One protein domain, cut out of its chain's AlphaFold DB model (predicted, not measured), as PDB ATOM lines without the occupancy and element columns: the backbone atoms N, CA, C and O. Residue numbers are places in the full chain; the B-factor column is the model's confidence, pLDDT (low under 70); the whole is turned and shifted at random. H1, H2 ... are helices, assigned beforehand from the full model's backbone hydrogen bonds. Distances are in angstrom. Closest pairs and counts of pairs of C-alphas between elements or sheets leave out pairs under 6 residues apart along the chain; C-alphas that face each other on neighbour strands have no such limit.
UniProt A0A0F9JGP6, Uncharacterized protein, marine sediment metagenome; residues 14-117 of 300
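This is residues 14 to 117 of the 300 residues of an uncharacterized protein of marine sediment metagenome (UniProt A0A0F9JGP6). Two long helices, H3 and H6, lie side by side as the core of an elongated, all-helix domain, with short H1 and H2 packed on H3. H4 comes in close to H3 and near H2, H5 meets H6 at a corner, and H7 reaches on beyond the end of H6, after which residues 102 to 117 fold back toward H6. The printed part has 104 residues with seven named helices, H1 to H7 in order, and no named strand. It is compact, with a radius of gyration of the C-alphas of 14.6 A, and spans 45 by 28 by 21 A.

Start at residue 14 and pass the unnamed residues 14 to 25 to reach H1, residues 26 to 31. It touches residues 46 to 50 alone of H3, residues 45 to 57, at a steep tilt of 49 degrees; the closest C-alphas, of Lys 30 and Ile 50, are 6.4 A apart. H2, residues 34 to 40, forms a helical hairpin with H3, touching it and running opposite ways at a shallow tilt of 15 degrees, closest at the C-alphas of Leu 37 and Val 47, 6.3 A. H3 is the hub, touching three helices; it touches H6, residues 78 to 90, the same way at a shallow tilt of 5 degrees, where the closest C-alphas, of Gly 52 and Ala 80, are 4.3 A apart. H4, residues 61 to 68, is near H2 and close to but not clearly touching H3, closest at the C-alphas of Leu 55 and Ile 63, 7.6 A. H5, residues 71 to 75, and H6 touch only at the corner, and only just, with 3 pairs of C-alphas within 8 A; the closest are those of Leu 74 and Met 81, 6.6 A. H7, residues 92 to 101, and H6 meet only through their link. In H1, H5 and H6 every O i to N i+4 pair is within hydrogen-bond range; H3 has 8 of 9, H7 5 of 6, H2 1 of 3 with 3 of 4 O i to N i+3 pairs, and H4 0 of 4 with 3 of 5.

Find C-alpha 26 at (-9.095, 12.172, 27.707), where H1 begins. H3 starts at C-alpha 45, (-19.681, 10.003, 31.149), and runs 19.5 A; H6 runs 18.5 A, H7 14.6 A and H4 13.6 A. H7 ends at C-alpha 101, (-17.334, 48.276, 33.881).

The two farthest C-alphas, of Asp 23 and Tyr 103, are 45.3 A apart, and residues 100 to 105 stand free. The printed part has no cut, and the six links between helices are tight. Mean pLDDT of the printed part is 77.5; residues 14 to 21, 64, 66 to 74 and 102 to 105 are under 70.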
ATOM      1  N   GLY A  14     -10.958  19.623  12.608       50.94
ATOM      2  CA  GLY A  14     -10.756  19.075  11.267       50.94
ATOM      3  C   GLY A  14     -10.101  17.686  11.260       50.94
ATOM      4  O   GLY A  14     -10.417  16.887  10.390       50.94
ATOM      5  N   GLU A  15      -9.260  17.363  12.251       49.44
ATOM      6  CA  GLU A  15      -8.593  16.054  12.383       49.44
ATOM      7  C   GLU A  15      -9.431  15.020  13.159       49.44
ATOM      8  O   GLU A  15      -9.109  13.836  13.153       49.44
ATOM      9  N   LEU A  16     -10.501  15.450  13.837       55.03
ATOM     10  CA  LEU A  16     -11.359  14.615  14.695       55.03
ATOM     11  C   LEU A  16     -12.758  14.378  14.091       55.03
ATOM     12  O   LEU A  16     -13.650  13.844  14.752       55.03
ATOM     13  N   PHE A  17     -12.971  14.808  12.846       49.38
ATOM     14  CA  PHE A  17     -14.259  14.748  12.160       49.38
ATOM     15  C   PHE A  17     -14.667  13.289  11.879       49.38
ATOM     16  O   PHE A  17     -13.944  12.557  11.210       49.38
ATOM     17  N   GLY A  18     -15.831  12.864  12.385       57.38
ATOM     18  CA  GLY A  18     -16.370  11.506  12.202       57.38
ATOM     19  C   GLY A  18     -16.067  10.505  13.327       57.38
ATOM     20  O   GLY A  18     -16.625   9.411  13.306       57.38
ATOM     21  N   LEU A  19     -15.249  10.872  14.320       59.25
ATOM     22  CA  LEU A  19     -14.996  10.049  15.510       59.25
ATOM     23  C   LEU A  19     -16.091  10.249  16.565       59.25
ATOM     24  O   LEU A  19     -16.552  11.372  16.789       59.25
ATOM     25  N   VAL A  20     -16.487   9.168  17.243       68.38
ATOM     26  CA  VAL A  20     -17.390   9.245  18.401       68.38
ATOM     27  C   VAL A  20     -16.579   9.419  19.692       68.38
ATOM     28  O   VAL A  20     -15.407   9.051  19.741       68.38
ATOM     29  N   PRO A  21     -17.161   9.941  20.790       68.31
ATOM     30  CA  PRO A  21     -16.427  10.215  22.038       68.31
ATOM     31  C   PRO A  21     -15.640   9.027  22.601       68.31
ATOM     32  O   PRO A  21     -14.608   9.205  23.250       68.31
ATOM     33  N   LYS A  22     -16.115   7.808  22.328       74.12
ATOM     34  CA  LYS A  22     -15.475   6.555  22.741       74.12
ATOM     35  C   LYS A  22     -14.134   6.304  22.049       74.12
ATOM     36  O   LYS A  22     -13.281   5.661  22.651       74.12
ATOM     37  N   ASP A  23     -13.933   6.853  20.854       75.62
ATOM     38  CA  ASP A  23     -12.700   6.709  20.069       75.62
ATOM     39  C   ASP A  23     -11.597   7.671  20.536       75.62
ATOM     40  O   ASP A  23     -10.453   7.594  20.090       75.62
ATOM     41  N   LEU A  24     -11.937   8.597  21.438       81.06
ATOM     42  CA  LEU A  24     -11.054   9.654  21.901       81.06
ATOM     43  C   LEU A  24     -10.507   9.354  23.299       81.06
ATOM     44  O   LEU A  24     -11.217   8.913  24.214       81.06
ATOM     45  N   ASN A  25      -9.223   9.659  23.485       83.81
ATOM     46  CA  ASN A  25      -8.617   9.692  24.809       83.81
ATOM     47  C   ASN A  25      -8.976  10.994  25.555       83.81
ATOM     48  O   ASN A  25      -9.492  11.958  24.985       83.81
ATOM     49  N   GLU A  26      -8.699  11.039  26.860       80.69
ATOM     50  CA  GLU A  26      -9.095  12.172  27.707       80.69
ATOM     51  C   GLU A  26      -8.418  13.496  27.300       80.69
ATOM     52  O   GLU A  26      -9.025  14.562  27.410       80.69
ATOM     53  N   GLU A  27      -7.180  13.457  26.799       82.50
ATOM     54  CA  GLU A  27      -6.481  14.661  26.330       82.50
ATOM     55  C   GLU A  27      -7.075  15.216  25.035       82.50
ATOM     56  O   GLU A  27      -7.204  16.433  24.887       82.50
ATOM     57  N   GLN A  28      -7.478  14.343  24.114       82.50
ATOM     58  CA  GLN A  28      -8.165  14.724  22.882       82.50
ATOM     59  C   GLN A  28      -9.539  15.319  23.196       82.50
ATOM     60  O   GLN A  28      -9.855  16.408  22.716       82.50
ATOM     61  N   LEU A  29     -10.307  14.690  24.094       81.81
ATOM     62  CA  LEU A  29     -11.580  15.239  24.571       81.81
ATOM     63  C   LEU A  29     -11.395  16.623  25.221       81.81
ATOM     64  O   LEU A  29     -12.183  17.537  24.993       81.81
ATOM     65  N   LYS A  30     -10.315  16.849  25.978       83.25
ATOM     66  CA  LYS A  30     -10.021  18.172  26.564       83.25
ATOM     67  C   LYS A  30      -9.760  19.261  25.518       83.25
ATOM     68  O   LYS A  30     -10.011  20.430  25.818       83.25
ATOM     69  N   LYS A  31      -9.315  18.922  24.304       82.62
ATOM     70  CA  LYS A  31      -9.074  19.888  23.212       82.62
ATOM     71  C   LYS A  31     -10.348  20.297  22.470       82.62
ATOM     72  O   LYS A  31     -10.369  21.354  21.849       82.62
ATOM     73  N   ILE A  32     -11.415  19.512  22.582       78.50
ATOM     74  CA  ILE A  32     -12.696  19.792  21.935       78.50
ATOM     75  C   ILE A  32     -13.327  21.083  22.472       78.50
ATOM     76  O   ILE A  32     -13.387  21.309  23.682       78.50
ATOM     77  N   GLU A  33     -13.862  21.914  21.581       76.00
ATOM     78  CA  GLU A  33     -14.648  23.094  21.950       76.00
ATOM     79  C   GLU A  33     -15.832  22.774  22.867       76.00
ATOM     80  O   GLU A  33     -16.522  21.769  22.714       76.00
ATOM     81  N   PHE A  34     -16.106  23.682  23.801       75.38
ATOM     82  CA  PHE A  34     -17.115  23.474  24.835       75.38
ATOM     83  C   PHE A  34     -18.500  23.126  24.260       75.38
ATOM     84  O   PHE A  34     -19.104  22.148  24.687       75.38
ATOM     85  N   VAL A  35     -18.948  23.853  23.227       74.88
ATOM     86  CA  VAL A  35     -20.235  23.627  22.536       74.88
ATOM     87  C   VAL A  35     -20.346  22.212  21.968       74.88
ATOM     88  O   VAL A  35     -21.417  21.622  22.000       74.88
ATOM     89  N   LYS A  36     -19.239  21.633  21.497       77.56
ATOM     90  CA  LYS A  36     -19.241  20.276  20.951       77.56
ATOM     91  C   LYS A  36     -19.165  19.192  22.016       77.56
ATOM     92  O   LYS A  36     -19.800  18.161  21.846       77.56
ATOM     93  N   LEU A  37     -18.469  19.420  23.134       79.38
ATOM     94  CA  LEU A  37     -18.519  18.483  24.270       79.38
ATOM     95  C   LEU A  37     -19.957  18.253  24.744       79.38
ATOM     96  O   LEU A  37     -20.304  17.153  25.149       79.38
ATOM     97  N   ILE A  38     -20.803  19.272  24.659       74.12
ATOM     98  CA  ILE A  38     -22.200  19.194  25.083       74.12
ATOM     99  C   ILE A  38     -22.985  18.164  24.265       74.12
ATOM    100  O   ILE A  38     -23.676  17.336  24.851       74.12
ATOM    101  N   GLU A  39     -22.825  18.156  22.937       77.38
ATOM    102  CA  GLU A  39     -23.479  17.186  22.037       77.38
ATOM    103  C   GLU A  39     -23.134  15.727  22.414       77.38
ATOM    104  O   GLU A  39     -23.901  14.795  22.162       77.38
ATOM    105  N   PHE A  40     -21.991  15.535  23.076       79.81
ATOM    106  CA  PHE A  40     -21.457  14.243  23.491       79.81
ATOM    107  C   PHE A  40     -21.707  13.888  24.957       79.81
ATOM    108  O   PHE A  40     -21.405  12.764  25.360       79.81
ATOM    109  N   ALA A  41     -22.264  14.797  25.761       77.19
ATOM    110  CA  ALA A  41     -22.379  14.608  27.207       77.19
ATOM    111  C   ALA A  41     -23.221  13.375  27.584       77.19
ATOM    112  O   ALA A  41     -22.897  12.674  28.537       77.19
ATOM    113  N   ASN A  42     -24.238  13.054  26.777       74.44
ATOM    114  CA  ASN A  42     -25.088  11.871  26.961       74.44
ATOM    115  C   ASN A  42     -24.496  10.580  26.367       74.44
ATOM    116  O   ASN A  42     -25.059   9.503  26.545       74.44
ATOM    117  N   GLN A  43     -23.388  10.675  25.628       80.62
ATOM    118  CA  GLN A  43     -22.777   9.550  24.915       80.62
ATOM    119  C   GLN A  43     -21.590   8.949  25.678       80.62
ATOM    120  O   GLN A  43     -21.265   7.774  25.480       80.62
ATOM    121  N   ASP A  44     -20.943   9.736  26.544       80.69
ATOM    122  CA  ASP A  44     -19.787   9.311  27.329       80.69
ATOM    123  C   ASP A  44     -19.698  10.065  28.676       80.69
ATOM    124  O   ASP A  44     -19.551  11.288  28.687       80.69
ATOM    125  N   PRO A  45     -19.710   9.366  29.829       80.88
ATOM    126  CA  PRO A  45     -19.681  10.003  31.149       80.88
ATOM    127  C   PRO A  45     -18.390  10.791  31.437       80.88
ATOM    128  O   PRO A  45     -18.379  11.689  32.280       80.88
ATOM    129  N   ARG A  46     -17.283  10.503  30.736       86.69
ATOM    130  CA  ARG A  46     -16.028  11.267  30.862       86.69
ATOM    131  C   ARG A  46     -16.203  12.702  30.367       86.69
ATOM    132  O   ARG A  46     -15.548  13.613  30.873       86.69
ATOM    133  N   VAL A  47     -17.094  12.908  29.398       85.69
ATOM    134  CA  VAL A  47     -17.355  14.210  28.781       85.69
ATOM    135  C   VAL A  47     -17.947  15.182  29.796       85.69
ATOM    136  O   VAL A  47     -17.473  16.312  29.892       85.69
ATOM    137  N   GLU A  48     -18.895  14.737  30.624       87.56
ATOM    138  CA  GLU A  48     -19.477  15.570  31.683       87.56
ATOM    139  C   GLU A  48     -18.407  16.086  32.658       87.56
ATOM    140  O   GLU A  48     -18.394  17.264  33.031       87.56
ATOM    141  N   LYS A  49     -17.458  15.223  33.033       88.56
ATOM    142  CA  LYS A  49     -16.343  15.609  33.902       88.56
ATOM    143  C   LYS A  49     -15.479  16.695  33.257       88.56
ATOM    144  O   LYS A  49     -15.168  17.692  33.903       88.56
ATOM    145  N   ILE A  50     -15.147  16.544  31.974       87.50
ATOM    146  CA  ILE A  50     -14.348  17.529  31.226       87.50
ATOM    147  C   ILE A  50     -15.094  18.862  31.099       87.50
ATOM    148  O   ILE A  50     -14.487  19.920  31.271       87.50
ATOM    149  N   ILE A  51     -16.405  18.827  30.845       84.50
ATOM    150  CA  ILE A  51     -17.281  20.006  30.852       84.50
ATOM    151  C   ILE A  51     -17.186  20.718  32.211       84.50
ATOM    152  O   ILE A  51     -16.912  21.920  32.261       84.50
ATOM    153  N   GLY A  52     -17.339  19.980  33.316       85.38
ATOM    154  CA  GLY A  52     -17.225  20.517  34.674       85.38
ATOM    155  C   GLY A  52     -15.844  21.107  34.996       85.38
ATOM    156  O   GLY A  52     -15.748  22.174  35.602       85.38
ATOM    157  N   ASP A  53     -14.764  20.474  34.544       87.25
ATOM    158  CA  ASP A  53     -13.403  20.985  34.745       87.25
ATOM    159  C   ASP A  53     -13.144  22.265  33.935       87.25
ATOM    160  O   ASP A  53     -12.491  23.196  34.420       87.25
ATOM    161  N   LYS A  54     -13.669  22.343  32.705       85.56
ATOM    162  CA  LYS A  54     -13.580  23.548  31.866       85.56
ATOM    163  C   LYS A  54     -14.347  24.717  32.471       85.56
ATOM    164  O   LYS A  54     -13.839  25.836  32.470       85.56
ATOM    165  N   LEU A  55     -15.516  24.451  33.050       83.00
ATOM    166  CA  LEU A  55     -16.328  25.431  33.773       83.00
ATOM    167  C   LEU A  55     -15.542  26.159  34.864       83.00
ATOM    168  O   LEU A  55     -15.602  27.383  34.970       83.00
ATOM    169  N   MET A  56     -14.763  25.421  35.649       84.62
ATOM    170  CA  MET A  56     -13.962  25.996  36.732       84.62
ATOM    171  C   MET A  56     -12.794  26.855  36.232       84.62
ATOM    172  O   MET A  56     -12.349  27.760  36.941       84.62
ATOM    173  N   LYS A  57     -12.299  26.586  35.019       83.50
ATOM    174  CA  LYS A  57     -11.089  27.202  34.453       83.50
ATOM    175  C   LYS A  57     -11.346  28.335  33.454       83.50
ATOM    176  O   LYS A  57     -10.421  29.098  33.210       83.50
ATOM    177  N   CYS A  58     -12.552  28.452  32.891       77.00
ATOM    178  CA  CYS A  58     -12.890  29.442  31.848       77.00
ATOM    179  C   CYS A  58     -12.759  30.907  32.325       77.00
ATOM    180  O   CYS A  58     -12.506  31.119  33.498       77.00
ATOM    181  N   GLY A  59     -12.908  31.948  31.506       76.25
ATOM    182  CA  GLY A  59     -13.044  33.338  31.987       76.25
ATOM    183  C   GLY A  59     -14.465  33.646  32.483       76.25
ATOM    184  O   GLY A  59     -15.370  32.847  32.270       76.25
ATOM    185  N   VAL A  60     -14.705  34.790  33.142       75.62
ATOM    186  CA  VAL A  60     -16.088  35.249  33.431       75.62
ATOM    187  C   VAL A  60     -16.864  35.468  32.130       75.62
ATOM    188  O   VAL A  60     -18.019  35.065  32.015       75.62
ATOM    189  N   GLU A  61     -16.195  36.023  31.121       73.12
ATOM    190  CA  GLU A  61     -16.747  36.235  29.783       73.12
ATOM    191  C   GLU A  61     -17.198  34.944  29.102       73.12
ATOM    192  O   GLU A  61     -18.150  34.969  28.329       73.12
ATOM    193  N   ASP A  62     -16.559  33.818  29.408       74.38
ATOM    194  CA  ASP A  62     -16.903  32.532  28.816       74.38
ATOM    195  C   ASP A  62     -18.126  31.903  29.481       74.38
ATOM    196  O   ASP A  62     -18.789  31.081  28.856       74.38
ATOM    197  N   ILE A  63     -18.497  32.323  30.698       75.38
ATOM    198  CA  ILE A  63     -19.697  31.831  31.398       75.38
ATOM    199  C   ILE A  63     -20.974  32.152  30.593       75.38
ATOM    200  O   ILE A  63     -21.947  31.405  30.651       75.38
ATOM    201  N   LYS A  64     -20.965  33.190  29.746       69.31
ATOM    202  CA  LYS A  64     -22.095  33.495  28.848       69.31
ATOM    203  C   LYS A  64     -22.265  32.486  27.713       69.31
ATOM    204  O   LYS A  64     -23.356  32.329  27.177       69.31
ATOM    205  N   THR A  65     -21.195  31.788  27.318       70.12
ATOM    206  CA  THR A  65     -21.265  30.797  26.225       70.12
ATOM    207  C   THR A  65     -22.174  29.620  26.574       70.12
ATOM    208  O   THR A  65     -22.653  28.924  25.682       70.12
ATOM    209  N   PHE A  66     -22.479  29.475  27.862       64.88
ATOM    210  CA  PHE A  66     -23.389  28.494  28.420       64.88
ATOM    211  C   PHE A  66     -24.855  28.854  28.226       64.88
ATOM    212  O   PHE A  66     -25.680  27.961  28.301       64.88
ATOM    213  N   ASP A  67     -25.207  30.103  27.921       62.53
ATOM    214  CA  ASP A  67     -26.599  30.454  27.599       62.53
ATOM    215  C   ASP A  67     -27.080  29.752  26.311       62.53
ATOM    216  O   ASP A  67     -28.269  29.560  26.079       62.53
ATOM    217  N   LYS A  68     -26.133  29.283  25.481       62.12
ATOM    218  CA  LYS A  68     -26.412  28.438  24.309       62.12
ATOM    219  C   LYS A  68     -26.858  27.022  24.673       62.12
ATOM    220  O   LYS A  68     -27.385  26.324  23.809       62.12
ATOM    221  N   LEU A  69     -26.643  26.593  25.915       59.66
ATOM    222  CA  LEU A  69     -27.228  25.366  26.427       59.66
ATOM    223  C   LEU A  69     -28.690  25.648  26.688       59.66
ATOM    224  O   LEU A  69     -29.029  26.452  27.557       59.66
ATOM    225  N   LYS A  70     -29.573  24.962  25.965       58.16
ATOM    226  CA  LYS A  70     -30.972  24.919  26.384       58.16
ATOM    227  C   LYS A  70     -30.961  24.468  27.842       58.16
ATOM    228  O   LYS A  70     -30.359  23.444  28.154       58.16
ATOM    229  N   ASN A  71     -31.571  25.252  28.732       61.19
ATOM    230  CA  ASN A  71     -31.520  25.074  30.192       61.19
ATOM    231  C   ASN A  71     -31.768  23.624  30.670       61.19
ATOM    232  O   ASN A  71     -31.350  23.248  31.762       61.19
ATOM    233  N   GLU A  72     -32.443  22.824  29.848       63.44
ATOM    234  CA  GLU A  72     -32.776  21.415  30.040       63.44
ATOM    235  C   GLU A  72     -31.567  20.460  29.914       63.44
ATOM    236  O   GLU A  72     -31.494  19.494  30.666       63.44
ATOM    237  N   GLU A  73     -30.584  20.738  29.049       69.81
ATOM    238  CA  GLU A  73     -29.434  19.844  28.796       69.81
ATOM    239  C   GLU A  73     -28.376  19.909  29.903       69.81
ATOM    240  O   GLU A  73     -27.800  18.897  30.292       69.81
ATOM    241  N   LEU A  74     -28.130  21.097  30.467       69.00
ATOM    242  CA  LEU A  74     -27.261  21.213  31.643       69.00
ATOM    243  C   LEU A  74     -27.921  20.644  32.895       69.00
ATOM    244  O   LEU A  74     -27.222  20.118  33.757       69.00
ATOM    245  N   ALA A  75     -29.248  20.743  33.007       71.94
ATOM    246  CA  ALA A  75     -29.978  20.221  34.157       71.94
ATOM    247  C   ALA A  75     -29.858  18.690  34.285       71.94
ATOM    248  O   ALA A  75     -29.947  18.163  35.392       71.94
ATOM    249  N   SER A  76     -29.617  17.981  33.176       78.38
ATOM    250  CA  SER A  76     -29.369  16.535  33.163       78.38
ATOM    251  C   SER A  76     -27.920  16.133  33.469       78.38
ATOM    252  O   SER A  76     -27.625  14.943  33.453       78.38
ATOM    253  N   LEU A  77     -27.026  17.089  33.758       84.12
ATOM    254  CA  LEU A  77     -25.594  16.865  33.997       84.12
ATOM    255  C   LEU A  77     -25.190  17.298  35.429       84.12
ATOM    256  O   LEU A  77     -24.720  18.427  35.633       84.12
ATOM    257  N   PRO A  78     -25.370  16.434  36.452       86.94
ATOM    258  CA  PRO A  78     -25.190  16.786  37.864       86.94
ATOM    259  C   PRO A  78     -23.804  17.331  38.233       86.94
ATOM    260  O   PRO A  78     -23.690  18.276  39.021       86.94
ATOM    261  N   TYR A  79     -22.732  16.755  37.689       88.75
ATOM    262  CA  TYR A  79     -21.365  17.199  37.940       88.75
ATOM    263  C   TYR A  79     -21.093  18.550  37.277       88.75
ATOM    264  O   TYR A  79     -20.524  19.442  37.914       88.75
ATOM    265  N   ALA A  80     -21.548  18.743  36.036       85.69
ATOM    266  CA  ALA A  80     -21.423  20.030  35.357       85.69
ATOM    267  C   ALA A  80     -22.187  21.132  36.113       85.69
ATOM    268  O   ALA A  80     -21.625  22.199  36.369       85.69
ATOM    269  N   MET A  81     -23.413  20.859  36.581       87.94
ATOM    270  CA  MET A  81     -24.184  21.786  37.425       87.94
ATOM    271  C   MET A  81     -23.464  22.135  38.731       87.94
ATOM    272  O   MET A  81     -23.454  23.299  39.151       87.94
ATOM    273  N   LEU A  82     -22.861  21.143  39.391       90.88
ATOM    274  CA  LEU A  82     -22.100  21.354  40.619       90.88
ATOM    275  C   LEU A  82     -20.917  22.298  40.375       90.88
ATOM    276  O   LEU A  82     -20.711  23.240  41.145       90.88
ATOM    277  N   GLN A  83     -20.144  22.059  39.314       90.25
ATOM    278  CA  GLN A  83     -18.986  22.888  38.979       90.25
ATOM    279  C   GLN A  83     -19.398  24.285  38.510       90.25
ATOM    280  O   GLN A  83     -18.783  25.265  38.922       90.25
ATOM    281  N   TYR A  84     -20.493  24.408  37.758       88.25
ATOM    282  CA  TYR A  84     -21.073  25.700  37.399       88.25
ATOM    283  C   TYR A  84     -21.388  26.534  38.647       88.25
ATOM    284  O   TYR A  84     -20.908  27.657  38.801       88.25
ATOM    285  N   ASN A  85     -22.109  25.959  39.611       91.25
ATOM    286  CA  ASN A  85     -22.465  26.663  40.841       91.25
ATOM    287  C   ASN A  85     -21.258  27.015  41.720       91.25
ATOM    288  O   ASN A  85     -21.283  28.039  42.413       91.25
ATOM    289  N   LYS A  86     -20.201  26.195  41.706       92.06
ATOM    290  CA  LYS A  86     -18.921  26.523  42.350       92.06
ATOM    291  C   LYS A  86     -18.225  27.687  41.647       92.06
ATOM    292  O   LYS A  86     -17.795  28.616  42.329       92.06
ATOM    293  N   CYS A  87     -18.177  27.670  40.317       90.19
ATOM    294  CA  CYS A  87     -17.589  28.724  39.496       90.19
ATOM    295  C   CYS A  87     -18.259  30.083  39.765       90.19
ATOM    296  O   CYS A  87     -17.571  31.044  40.116       90.19
ATOM    297  N   ILE A  88     -19.598  30.142  39.753       90.44
ATOM    298  CA  ILE A  88     -20.360  31.360  40.095       90.44
ATOM    299  C   ILE A  88     -20.012  31.874  41.500       90.44
ATOM    300  O   ILE A  88     -19.798  33.072  41.693       90.44
ATOM    301  N   ARG A  89     -19.906  30.981  42.496       91.31
ATOM    302  CA  ARG A  89     -19.547  31.373  43.870       91.31
ATOM    303  C   ARG A  89     -18.147  31.973  43.951       91.31
ATOM    304  O   ARG A  89     -17.993  33.047  44.532       91.31
ATOM    305  N   GLN A  90     -17.158  31.296  43.371       90.00
ATOM    306  CA  GLN A  90     -15.754  31.716  43.402       90.00
ATOM    307  C   GLN A  90     -15.520  33.043  42.677       90.00
ATOM    308  O   GLN A  90     -14.625  33.793  43.051       90.00
ATOM    309  N   ARG A  91     -16.338  33.351  41.667       87.69
ATOM    310  CA  ARG A  91     -16.161  34.526  40.802       87.69
ATOM    311  C   ARG A  91     -17.153  35.644  41.065       87.69
ATOM    312  O   ARG A  91     -17.215  36.590  40.291       87.69
ATOM    313  N   SER A  92     -17.912  35.558  42.153       87.69
ATOM    314  CA  SER A  92     -18.932  36.551  42.508       87.69
ATOM    315  C   SER A  92     -18.398  37.987  42.531       87.69
ATOM    316  O   SER A  92     -19.025  38.858  41.939       87.69
ATOM    317  N   ALA A  93     -17.220  38.220  43.120       85.62
ATOM    318  CA  ALA A  93     -16.592  39.543  43.148       85.62
ATOM    319  C   ALA A  93     -16.210  40.054  41.746       85.62
ATOM    320  O   ALA A  93     -16.471  41.207  41.422       85.62
ATOM    321  N   VAL A  94     -15.657  39.186  40.892       85.56
ATOM    322  CA  VAL A  94     -15.277  39.544  39.513       85.56
ATOM    323  C   VAL A  94     -16.519  39.847  38.677       85.56
ATOM    324  O   VAL A  94     -16.564  40.856  37.989       85.56
ATOM    325  N   LEU A  95     -17.564  39.020  38.800       82.69
ATOM    326  CA  LEU A  95     -18.861  39.234  38.151       82.69
ATOM    327  C   LEU A  95     -19.482  40.585  38.535       82.69
ATOM    328  O   LEU A  95     -20.100  41.241  37.706       82.69
ATOM    329  N   GLU A  96     -19.339  40.994  39.796       81.62
ATOM    330  CA  GLU A  96     -19.814  42.295  40.282       81.62
ATOM    331  C   GLU A  96     -18.997  43.476  39.758       81.62
ATOM    332  O   GLU A  96     -19.538  44.567  39.580       81.62
ATOM    333  N   GLU A  97     -17.697  43.285  39.562       82.31
ATOM    334  CA  GLU A  97     -16.804  44.318  39.053       82.31
ATOM    335  C   GLU A  97     -16.976  44.516  37.541       82.31
ATOM    336  O   GLU A  97     -17.101  45.654  37.086       82.31
ATOM    337  N   ASP A  98     -17.055  43.426  36.775       76.19
ATOM    338  CA  ASP A  98     -17.270  43.452  35.322       76.19
ATOM    339  C   ASP A  98     -18.611  44.093  34.949       76.19
ATOM    340  O   ASP A  98     -18.676  44.894  34.016       76.19
ATOM    341  N   GLU A  99     -19.670  43.811  35.714       72.44
ATOM    342  CA  GLU A  99     -20.996  44.417  35.532       72.44
ATOM    343  C   GLU A  99     -20.968  45.949  35.675       72.44
ATOM    344  O   GLU A  99     -21.683  46.656  34.969       72.44
ATOM    345  N   LYS A 100     -20.112  46.494  36.550       74.56
ATOM    346  CA  LYS A 100     -19.949  47.952  36.695       74.56
ATOM    347  C   LYS A 100     -19.158  48.574  35.546       74.56
ATOM    348  O   LYS A 100     -19.350  49.751  35.252       74.56
ATOM    349  N   LYS A 101     -18.234  47.814  34.949       73.75
ATOM    350  CA  LYS A 101     -17.334  48.276  33.881       73.75
ATOM    351  C   LYS A 101     -18.013  48.270  32.512       73.75
ATOM    352  O   LYS A 101     -17.794  49.179  31.716       73.75
ATOM    353  N   ASN A 102     -18.847  47.270  32.247       63.62
ATOM    354  CA  ASN A 102     -19.547  47.116  30.978       63.62
ATOM    355  C   ASN A 102     -20.979  47.646  31.089       63.62
ATOM    356  O   ASN A 102     -21.897  46.900  31.417       63.62
ATOM    357  N   TYR A 103     -21.171  48.923  30.742       48.31
ATOM    358  CA  TYR A 103     -22.440  49.672  30.804       48.31
ATOM    359  C   TYR A 103     -23.653  49.047  30.065       48.31
ATOM    360  O   TYR A 103     -24.734  49.631  30.078       48.31
ATOM    361  N   SER A 104     -23.516  47.880  29.430       53.44
ATOM    362  CA  SER A 104     -24.573  47.202  28.667       53.44
ATOM    363  C   SER A 104     -24.769  45.714  28.984       53.44
ATOM    364  O   SER A 104     -25.733  45.133  28.484       53.44
ATOM    365  N   ILE A 105     -23.903  45.075  29.782       64.56
ATOM    366  CA  ILE A 105     -23.992  43.625  30.023       64.56
ATOM    367  C   ILE A 105     -24.623  43.375  31.392       64.56
ATOM    368  O   ILE A 105     -24.019  43.638  32.428       64.56
ATOM    369  N   SER A 106     -25.851  42.856  31.393       74.12
ATOM    370  CA  SER A 106     -26.583  42.534  32.617       74.12
ATOM    371  C   SER A 106     -26.089  41.235  33.252       74.12
ATOM    372  O   SER A 106     -25.639  40.309  32.580       74.12
ATOM    373  N   ARG A 107     -26.272  41.103  34.571       83.25
ATOM    374  CA  ARG A 107     -26.008  39.862  35.318       83.25
ATOM    375  C   ARG A 107     -26.635  38.600  34.707       83.25
ATOM    376  O   ARG A 107     -26.071  37.512  34.825       83.25
ATOM    377  N   SER A 108     -27.781  38.743  34.037       79.12
ATOM    378  CA  SER A 108     -28.478  37.647  33.351       79.12
ATOM    379  C   SER A 108     -27.682  37.060  32.187       79.12
ATOM    380  O   SER A 108     -27.914  35.916  31.827       79.12
ATOM    381  N   SER A 109     -26.714  37.797  31.636       77.75
ATOM    382  CA  SER A 109     -25.804  37.292  30.603       77.75
ATOM    383  C   SER A 109     -24.736  36.342  31.150       77.75
ATOM    384  O   SER A 109     -24.123  35.615  30.378       77.75
ATOM    385  N   TYR A 110     -24.489  36.345  32.462       80.75
ATOM    386  CA  TYR A 110     -23.484  35.491  33.099       80.75
ATOM    387  C   TYR A 110     -24.101  34.360  33.920       80.75
ATOM    388  O   TYR A 110     -23.467  33.326  34.124       80.75
ATOM    389  N   ILE A 111     -25.309  34.558  34.450       85.81
ATOM    390  CA  ILE A 111     -25.900  33.638  35.417       85.81
ATOM    391  C   ILE A 111     -27.218  33.068  34.896       85.81
ATOM    392  O   ILE A 111     -28.183  33.791  34.658       85.81
ATOM    393  N   LEU A 112     -27.269  31.742  34.810       83.06
ATOM    394  CA  LEU A 112     -28.404  30.970  34.330       83.06
ATOM    395  C   LEU A 112     -29.283  30.554  35.512       83.06
ATOM    396  O   LEU A 112     -28.979  29.605  36.237       83.06
ATOM    397  N   TRP A 113     -30.393  31.270  35.706       84.75
ATOM    398  CA  TRP A 113     -31.332  31.041  36.813       84.75
ATOM    399  C   TRP A 113     -31.764  29.570  36.999       84.75
ATOM    400  O   TRP A 113     -31.737  29.094  38.141       84.75
ATOM    401  N   PRO A 114     -32.135  28.810  35.942       81.75
ATOM    402  CA  PRO A 114     -32.704  27.469  36.112       81.75
ATOM    403  C   PRO A 114     -31.753  26.465  36.770       81.75
ATOM    404  O   PRO A 114     -32.198  25.621  37.548       81.75
ATOM    405  N   ILE A 115     -30.448  26.602  36.533       83.31
ATOM    406  CA  ILE A 115     -29.419  25.665  37.007       83.31
ATOM    407  C   ILE A 115     -28.732  26.117  38.302       83.31
ATOM    408  O   ILE A 115     -27.840  25.429  38.805       83.31
ATOM    409  N   LEU A 116     -29.128  27.264  38.864       88.50
ATOM    410  CA  LEU A 116     -28.602  27.710  40.149       88.50
ATOM    411  C   LEU A 116     -29.027  26.780  41.286       88.50
ATOM    412  O   LEU A 116     -30.203  26.432  41.417       88.50
ATOM    413  N   ASP A 117     -28.075  26.457  42.156       91.12
ATOM    414  CA  ASP A 117     -28.322  25.792  43.427       91.12
ATOM    415  C   ASP A 117     -29.046  26.727  44.415       91.12
ATOM    416  O   ASP A 117     -29.162  27.941  44.210       91.12
TER     417      ASP A 117